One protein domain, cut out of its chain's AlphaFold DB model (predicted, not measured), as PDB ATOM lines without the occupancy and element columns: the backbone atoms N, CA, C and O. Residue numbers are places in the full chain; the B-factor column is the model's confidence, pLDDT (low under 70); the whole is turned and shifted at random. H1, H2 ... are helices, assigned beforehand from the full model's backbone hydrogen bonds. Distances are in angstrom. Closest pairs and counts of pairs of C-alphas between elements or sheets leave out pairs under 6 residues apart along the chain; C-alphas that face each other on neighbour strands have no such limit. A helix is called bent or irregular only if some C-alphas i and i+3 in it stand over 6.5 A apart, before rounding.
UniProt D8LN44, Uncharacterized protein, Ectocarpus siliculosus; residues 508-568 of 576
ATOM      1  N   GLU A 508     414.452 418.877 301.297       85.31
ATOM      2  CA  GLU A 508     413.965 418.203 302.509       85.31
ATOM      3  C   GLU A 508     412.685 417.391 302.250       85.31
ATOM      4  O   GLU A 508     412.540 416.255 302.716       85.31
ATOM      5  N   GLY A 509     411.759 417.948 301.462       88.62
ATOM      6  CA  GLY A 509     410.526 417.263 301.073       88.62
ATOM      7  C   GLY A 509     410.784 416.020 300.216       88.62
ATOM      8  O   GLY A 509     410.197 414.963 300.459       88.62
ATOM      9  N   VAL A 510     411.691 416.118 299.236       87.25
ATOM     10  CA  VAL A 510     412.098 414.980 298.395       87.25
ATOM     11  C   VAL A 510     412.794 413.909 299.232       87.25
ATOM     12  O   VAL A 510     412.462 412.731 299.100       87.25
ATOM     13  N   GLU A 511     413.719 414.297 300.109       88.25
ATOM     14  CA  GLU A 511     414.417 413.368 300.997       88.25
ATOM     15  C   GLU A 511     413.432 412.606 301.891       88.25
ATOM     16  O   GLU A 511     413.478 411.375 301.959       88.25
ATOM     17  N   SER A 512     412.491 413.320 302.510       88.69
ATOM     18  CA  SER A 512     411.461 412.734 303.372       88.69
ATOM     19  C   SER A 512     410.593 411.717 302.623       88.69
ATOM     20  O   SER A 512     410.339 410.618 303.123       88.69
ATOM     21  N   GLU A 513     410.176 412.037 301.395       93.44
ATOM     22  CA  GLU A 513     409.357 411.144 300.570       93.44
ATOM     23  C   GLU A 513     410.134 409.902 300.102       93.44
ATOM     24  O   GLU A 513     409.594 408.792 300.110       93.44
ATOM     25  N   VAL A 514     411.414 410.051 299.743       92.06
ATOM     26  CA  VAL A 514     412.286 408.914 299.402       92.06
ATOM     27  C   VAL A 514     412.499 408.019 300.622       92.06
ATOM     28  O   VAL A 514     412.290 406.805 300.521       92.06
ATOM     29  N   LYS A 515     412.834 408.599 301.786       91.69
ATOM     30  CA  LYS A 515     413.001 407.862 303.048       91.69
ATOM     31  C   LYS A 515     411.739 407.058 303.379       91.69
ATOM     32  O   LYS A 515     411.820 405.862 303.667       91.69
ATOM     33  N   ARG A 516     410.561 407.675 303.245       92.25
ATOM     34  CA  ARG A 516     409.260 407.027 303.472       92.25
ATOM     35  C   ARG A 516     409.015 405.847 302.525       92.25
ATOM     36  O   ARG A 516     408.624 404.775 302.982       92.25
ATOM     37  N   ARG A 517     409.254 406.011 301.216       94.12
ATOM     38  CA  ARG A 517     409.051 404.938 300.219       94.12
ATOM     39  C   ARG A 517     409.999 403.763 300.420       94.12
ATOM     40  O   ARG A 517     409.567 402.615 300.334       94.12
ATOM     41  N   VAL A 518     411.271 404.040 300.703       93.88
ATOM     42  CA  VAL A 518     412.270 403.000 300.980       93.88
ATOM     43  C   VAL A 518     411.900 402.231 302.245       93.88
ATOM     44  O   VAL A 518     411.916 401.001 302.227       93.88
ATOM     45  N   ALA A 519     411.514 402.930 303.317       92.69
ATOM     46  CA  ALA A 519     411.088 402.293 304.560       92.69
ATOM     47  C   ALA A 519     409.861 401.392 304.347       92.69
ATOM     48  O   ALA A 519     409.907 400.226 304.728       92.69
ATOM     49  N   ALA A 520     408.824 401.881 303.658       91.62
ATOM     50  CA  ALA A 520     407.615 401.106 303.368       91.62
ATOM     51  C   ALA A 520     407.901 399.851 302.518       91.62
ATOM     52  O   ALA A 520     407.372 398.773 302.787       91.62
ATOM     53  N   TRP A 521     408.771 399.961 301.507       94.50
ATOM     54  CA  TRP A 521     409.167 398.813 300.685       94.50
ATOM     55  C   TRP A 521     409.936 397.757 301.494       94.50
ATOM     56  O   TRP A 521     409.692 396.560 301.341       94.50
ATOM     57  N   ARG A 522     410.844 398.193 302.380       93.69
ATOM     58  CA  ARG A 522     411.623 397.305 303.260       93.69
ATOM     59  C   ARG A 522     410.748 396.645 304.324       93.69
ATOM     60  O   ARG A 522     410.886 395.446 304.557       93.69
ATOM     61  N   GLU A 523     409.815 397.387 304.909       92.00
ATOM     62  CA  GLU A 523     408.836 396.867 305.864       92.00
ATOM     63  C   GLU A 523     407.947 395.792 305.225       92.00
ATOM     64  O   GLU A 523     407.758 394.728 305.810       92.00
ATOM     65  N   GLY A 524     407.519 395.985 303.971       91.69
ATOM     66  CA  GLY A 524     406.805 394.961 303.197       91.69
ATOM     67  C   GLY A 524     407.603 393.667 302.956       91.69
ATOM     68  O   GLY A 524     407.023 392.640 302.606       91.69
ATOM     69  N   LYS A 525     408.927 393.685 303.158       92.12
ATOM     70  CA  LYS A 525     409.821 392.511 303.139       92.12
ATOM     71  C   LYS A 525     410.181 392.003 304.543       92.12
ATOM     72  O   LYS A 525     410.946 391.048 304.657       92.12
ATOM     73  N   GLY A 526     409.653 392.626 305.597       91.94
ATOM     74  CA  GLY A 526     409.980 392.326 306.991       91.94
ATOM     75  C   GLY A 526     411.353 392.842 307.430       91.94
ATOM     76  O   GLY A 526     411.906 392.353 308.414       91.94
ATOM     77  N   TRP A 527     411.944 393.794 306.701       93.62
ATOM     78  CA  TRP A 527     413.259 394.341 307.024       93.62
ATOM     79  C   TRP A 527     413.144 395.652 307.803       93.62
ATOM     80  O   TRP A 527     412.551 396.609 307.296       93.62
ATOM     81  N   PRO A 528     413.774 395.762 308.988       87.12
ATOM     82  CA  PRO A 528     413.852 397.035 309.687       87.12
ATOM     83  C   PRO A 528     414.695 398.035 308.881       87.12
ATOM     84  O   PRO A 528     415.640 397.672 308.165       87.12
ATOM     85  N   THR A 529     414.340 399.314 308.996       89.50
ATOM     86  CA  THR A 529     415.034 400.425 308.336       89.50
ATOM     87  C   THR A 529     415.495 401.412 309.396       89.50
ATOM     88  O   THR A 529     414.686 401.892 310.181       89.50
ATOM     89  N   VAL A 530     416.795 401.698 309.417       86.06
ATOM     90  CA  VAL A 530     417.414 402.713 310.276       86.06
ATOM     91  C   VAL A 530     418.139 403.683 309.354       86.06
ATOM     92  O   VAL A 530     418.905 403.247 308.493       86.06
ATOM     93  N   TRP A 531     417.860 404.972 309.509       85.00
ATOM     94  CA  TRP A 531     418.529 406.041 308.774       85.00
ATOM     95  C   TRP A 531     419.672 406.598 309.621       85.00
ATOM     96  O   TRP A 531     419.517 406.757 310.828       85.00
ATOM     97  N   ASP A 532     420.811 406.861 308.985       83.00
ATOM     98  CA  ASP A 532     421.990 407.451 309.619       83.00
ATOM     99  C   ASP A 532     422.234 408.843 309.023       83.00
ATOM    100  O   ASP A 532     422.787 408.985 307.928       83.00
ATOM    101  N   ASP A 533     421.781 409.874 309.737       78.62
ATOM    102  CA  ASP A 533     421.931 411.263 309.300       78.62
ATOM    103  C   ASP A 533     423.390 411.756 309.438       78.62
ATOM    104  O   ASP A 533     423.814 412.658 308.712       78.62
ATOM    105  N   ALA A 534     424.200 411.128 310.303       79.88
ATOM    106  CA  ALA A 534     425.614 411.469 310.467       79.88
ATOM    107  C   ALA A 534     426.434 411.031 309.246       79.88
ATOM    108  O   ALA A 534     427.264 411.793 308.749       79.88
ATOM    109  N   LEU A 535     426.152 409.843 308.700       78.56
ATOM    110  CA  LEU A 535     426.751 409.401 307.441       78.56
ATOM    111  C   LEU A 535     426.351 410.315 306.272       78.56
ATOM    112  O   LEU A 535     427.190 410.625 305.427       78.56
ATOM    113  N   GLY A 536     425.102 410.793 306.240       75.62
ATOM    114  CA  GLY A 536     424.638 411.761 305.239       75.62
ATOM    115  C   GLY A 536     425.488 413.038 305.218       75.62
ATOM    116  O   GLY A 536     425.946 413.461 304.155       75.62
ATOM    117  N   TYR A 537     425.787 413.592 306.396       79.12
ATOM    118  CA  TYR A 537     426.678 414.748 306.537       79.12
ATOM    119  C   TYR A 537     428.104 414.463 306.033       79.12
ATOM    120  O   TYR A 537     428.683 415.269 305.305       79.12
ATOM    121  N   LEU A 538     428.656 413.290 306.361       79.88
ATOM    122  CA  LEU A 538     430.011 412.885 305.964       79.88
ATOM    123  C   LEU A 538     430.157 412.617 304.460       79.88
ATOM    124  O   LEU A 538     431.243 412.784 303.903       79.88
ATOM    125  N   LEU A 539     429.072 412.222 303.790       79.19
ATOM    126  CA  LEU A 539     429.041 412.023 302.340       79.19
ATOM    127  C   LEU A 539     428.886 413.335 301.560       79.19
ATOM    128  O   LEU A 539     429.249 413.380 300.383       79.19
ATOM    129  N   GLY A 540     428.408 414.411 302.193       78.81
ATOM    130  CA  GLY A 540     428.233 415.727 301.569       78.81
ATOM    131  C   GLY A 540     429.482 416.238 300.831       78.81
ATOM    132  O   GLY A 540     429.382 416.578 299.648       78.81
ATOM    133  N   PRO A 541     430.677 416.229 301.453       79.50
ATOM    134  CA  PRO A 541     431.929 416.587 300.790       79.50
ATOM    135  C   PRO A 541     432.257 415.740 299.555       79.50
ATOM    136  O   PRO A 541     432.763 416.288 298.577       79.50
ATOM    137  N   ALA A 542     431.949 414.437 299.551       78.06
ATOM    138  CA  ALA A 542     432.153 413.591 298.372       78.06
ATOM    139  C   ALA A 542     431.168 413.907 297.255       78.06
ATOM    140  O   ALA A 542     431.573 413.999 296.102       78.06
ATOM    141  N   VAL A 543     429.889 414.113 297.578       78.06
ATOM    142  CA  VAL A 543     428.889 414.524 296.583       78.06
ATOM    143  C   VAL A 543     429.304 415.848 295.943       78.06
ATOM    144  O   VAL A 543     429.323 415.958 294.717       78.06
ATOM    145  N   PHE A 544     429.735 416.813 296.759       78.19
ATOM    146  CA  PHE A 544     430.280 418.078 296.276       78.19
ATOM    147  C   PHE A 544     431.530 417.868 295.412       78.19
ATOM    148  O   PHE A 544     431.631 418.444 294.333       78.19
ATOM    149  N   ALA A 545     432.470 417.022 295.839       75.81
ATOM    150  CA  ALA A 545     433.670 416.707 295.072       75.81
ATOM    151  C   ALA A 545     433.343 416.070 293.713       75.81
ATOM    152  O   ALA A 545     433.905 416.494 292.707       75.81
ATOM    153  N   TYR A 546     432.408 415.118 293.656       77.81
ATOM    154  CA  TYR A 546     431.959 414.497 292.409       77.81
ATOM    155  C   TYR A 546     431.256 415.496 291.491       77.81
ATOM    156  O   TYR A 546     431.478 415.486 290.278       77.81
ATOM    157  N   GLU A 547     430.434 416.384 292.050       78.12
ATOM    158  CA  GLU A 547     429.798 417.449 291.285       78.12
ATOM    159  C   GLU A 547     430.840 418.423 290.726       78.12
ATOM    160  O   GLU A 547     430.833 418.720 289.528       78.12
ATOM    161  N   GLN A 548     431.791 418.861 291.551       73.50
ATOM    162  CA  GLN A 548     432.878 419.729 291.113       73.50
ATOM    163  C   GLN A 548     433.781 419.040 290.096       73.50
ATOM    164  O   GLN A 548     434.170 419.676 289.120       73.50
ATOM    165  N   GLU A 549     434.077 417.752 290.253       75.88
ATOM    166  CA  GLU A 549     434.845 416.974 289.286       75.88
ATOM    167  C   GLU A 549     434.116 416.885 287.950       75.88
ATOM    168  O   GLU A 549     434.709 417.157 286.904       75.88
ATOM    169  N   ARG A 550     432.809 416.619 287.971       69.06
ATOM    170  CA  ARG A 550     431.982 416.613 286.763       69.06
ATOM    171  C   ARG A 550     431.939 417.987 286.099       69.06
ATOM    172  O   ARG A 550     432.040 418.083 284.877       69.06
ATOM    173  N   LEU A 551     431.831 419.058 286.884       65.88
ATOM    174  CA  LEU A 551     431.788 420.421 286.368       65.88
ATOM    175  C   LEU A 551     433.142 420.856 285.821       65.88
ATOM    176  O   LEU A 551     433.211 421.339 284.694       65.88
ATOM    177  N   CYS A 552     434.226 420.706 286.580       64.19
ATOM    178  CA  CYS A 552     435.537 421.281 286.288       64.19
ATOM    179  C   CYS A 552     436.495 420.329 285.553       64.19
ATOM    180  O   CYS A 552     437.370 420.804 284.823       64.19
ATOM    181  N   GLY A 553     436.250 419.020 285.586       64.38
ATOM    182  CA  GLY A 553     437.126 417.986 285.025       64.38
ATOM    183  C   GLY A 553     438.394 417.728 285.848       64.38
ATOM    184  O   GLY A 553     439.352 417.170 285.317       64.38
ATOM    185  N   ALA A 554     438.431 418.181 287.102       64.25
ATOM    186  CA  ALA A 554     439.509 417.959 288.059       64.25
ATOM    187  C   ALA A 554     438.917 417.430 289.369       64.25
ATOM    188  O   ALA A 554     437.918 417.952 289.855       64.25
ATOM    189  N   SER A 555     439.531 416.390 289.923       66.25
ATOM    190  CA  SER A 555     439.106 415.836 291.206       66.25
ATOM    191  C   SER A 555     439.544 416.761 292.343       66.25
ATOM    192  O   SER A 555     440.656 417.297 292.314       66.25
ATOM    193  N   PHE A 556     438.675 416.953 293.332       62.69
ATOM    194  CA  PHE A 556     438.949 417.758 294.521       62.69
ATOM    195  C   PHE A 556     438.735 416.919 295.782       62.69
ATOM    196  O   PHE A 556     437.746 416.207 295.880       62.69
ATOM    197  N   GLY A 557     439.622 417.051 296.772       62.12
ATOM    198  CA  GLY A 557     439.319 416.665 298.157       62.12
ATOM    199  C   GLY A 557     439.170 415.167 298.456       62.12
ATOM    200  O   GLY A 557     438.498 414.832 299.427       62.12
ATOM    201  N   GLY A 558     439.793 414.278 297.673       61.44
ATOM    202  CA  GLY A 558     439.717 412.826 297.895       61.44
ATOM    203  C   GLY A 558     440.263 412.366 299.252       61.44
ATOM    204  O   GLY A 558     439.642 411.523 299.894       61.44
ATOM    205  N   ASP A 559     441.366 412.958 299.714       62.34
ATOM    206  CA  ASP A 559     442.100 412.476 300.896       62.34
ATOM    207  C   ASP A 559     441.316 412.731 302.200       62.34
ATOM    208  O   ASP A 559     441.018 411.803 302.945       62.34
ATOM    209  N   ASN A 560     440.842 413.965 302.414       64.00
ATOM    210  CA  ASN A 560     440.061 414.330 303.607       64.00
ATOM    211  C   ASN A 560     438.712 413.589 303.696       64.00
ATOM    212  O   ASN A 560     438.203 413.353 304.790       64.00
ATOM    213  N   PHE A 561     438.107 413.250 302.551       66.38
ATOM    214  CA  PHE A 561     436.880 412.455 302.504       66.38
ATOM    215  C   PHE A 561     437.142 410.986 302.858       66.38
ATOM    216  O   PHE A 561     436.392 410.406 303.643       66.38
ATOM    217  N   GLN A 562     438.200 410.388 302.298       67.81
ATOM    218  CA  GLN A 562     438.578 409.007 302.602       67.81
ATOM    219  C   GLN A 562     438.869 408.829 304.093       67.81
ATOM    220  O   GLN A 562     438.364 407.876 304.687       67.81
ATOM    221  N   ASP A 563     439.569 409.783 304.706       67.56
ATOM    222  CA  ASP A 563     439.855 409.780 306.143       67.56
ATOM    223  C   ASP A 563     438.572 409.899 306.991       67.56
ATOM    224  O   ASP A 563     438.387 409.165 307.964       67.56
ATOM    225  N   ALA A 564     437.639 410.775 306.599       68.75
ATOM    226  CA  ALA A 564     436.375 410.978 307.311       68.75
ATOM    227  C   ALA A 564     435.438 409.755 307.243       68.75
ATOM    228  O   ALA A 564     434.789 409.416 308.233       68.75
ATOM    229  N   VAL A 565     435.378 409.065 306.098       67.56
ATOM    230  CA  VAL A 565     434.556 407.853 305.929       67.56
ATOM    231  C   VAL A 565     435.186 406.644 306.613       67.56
ATOM    232  O   VAL A 565     434.464 405.873 307.243       67.56
ATOM    233  N   GLN A 566     436.514 406.486 306.551       68.62
ATOM    234  CA  GLN A 566     437.214 405.413 307.268       68.62
ATOM    235  C   GLN A 566     437.042 405.522 308.789       68.62
ATOM    236  O   GLN A 566     436.940 404.501 309.459       68.62
ATOM    237  N   GLY A 567     436.963 406.742 309.333       65.06
ATOM    238  CA  GLY A 567     436.705 406.958 310.759       65.06
ATOM    239  C   GLY A 567     435.258 406.699 311.201       65.06
ATOM    240  O   GLY A 567     435.023 406.456 312.382       65.06
ATOM    241  N   ALA A 568     434.289 406.752 310.281       64.81
ATOM    242  CA  ALA A 568     432.861 406.679 310.601       64.81
ATOM    243  C   ALA A 568     432.194 405.347 310.236       64.81
ATOM    244  O   ALA A 568     431.182 404.991 310.836       64.81
TER     245      ALA A 568
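Overview. This is residues 508 to 568 of the 576 residues of an uncharacterized protein of Ectocarpus siliculosus (UniProt D8LN44). The long, kinked helix H2 and the shorter H3 fold back as a helical hairpin at one end of an elongated, open shape; H1 lies apart at the other end, across the link 524 to 532. The printed part has 61 residues with three named helices, in the order H1, H2, H3, and no named strand: all helix. It is only just loose, close to extended, with a radius of gyration of the C-alphas of 15.2 A and spans of 42 by 26 by 18 A.

Along the chain. H2, residues 533 to 552, is 28.5 A long, with a kink of 30 degrees near residue 540; it is only just irregular, C-alphas 538 and 541 being 6.6 A apart. H3, residues 558 to 568, ends with C-alpha 568 at (432.861, 406.679, 310.601). H1, residues 508 to 523, is 22.2 A long and begins with C-alpha 508 at (413.965, 418.203, 302.509).

Arrangement. H2 and H3 touch, a hairpin at a shallow tilt of 14 degrees, opposite ways; their closest C-alphas, of Ala 542 and Phe 561, are 6.4 A apart. H1 is apart from both. In H1 and H3 every O i to N i+4 pair is within hydrogen-bond range, in H2 14 of 16.

Size, cuts and confidence. The farthest C-alphas, of Gly 526 and Cys 552, are 43.8 A apart. The printed part has no cut and no long link. Residues 550 to 568 have pLDDT under 70.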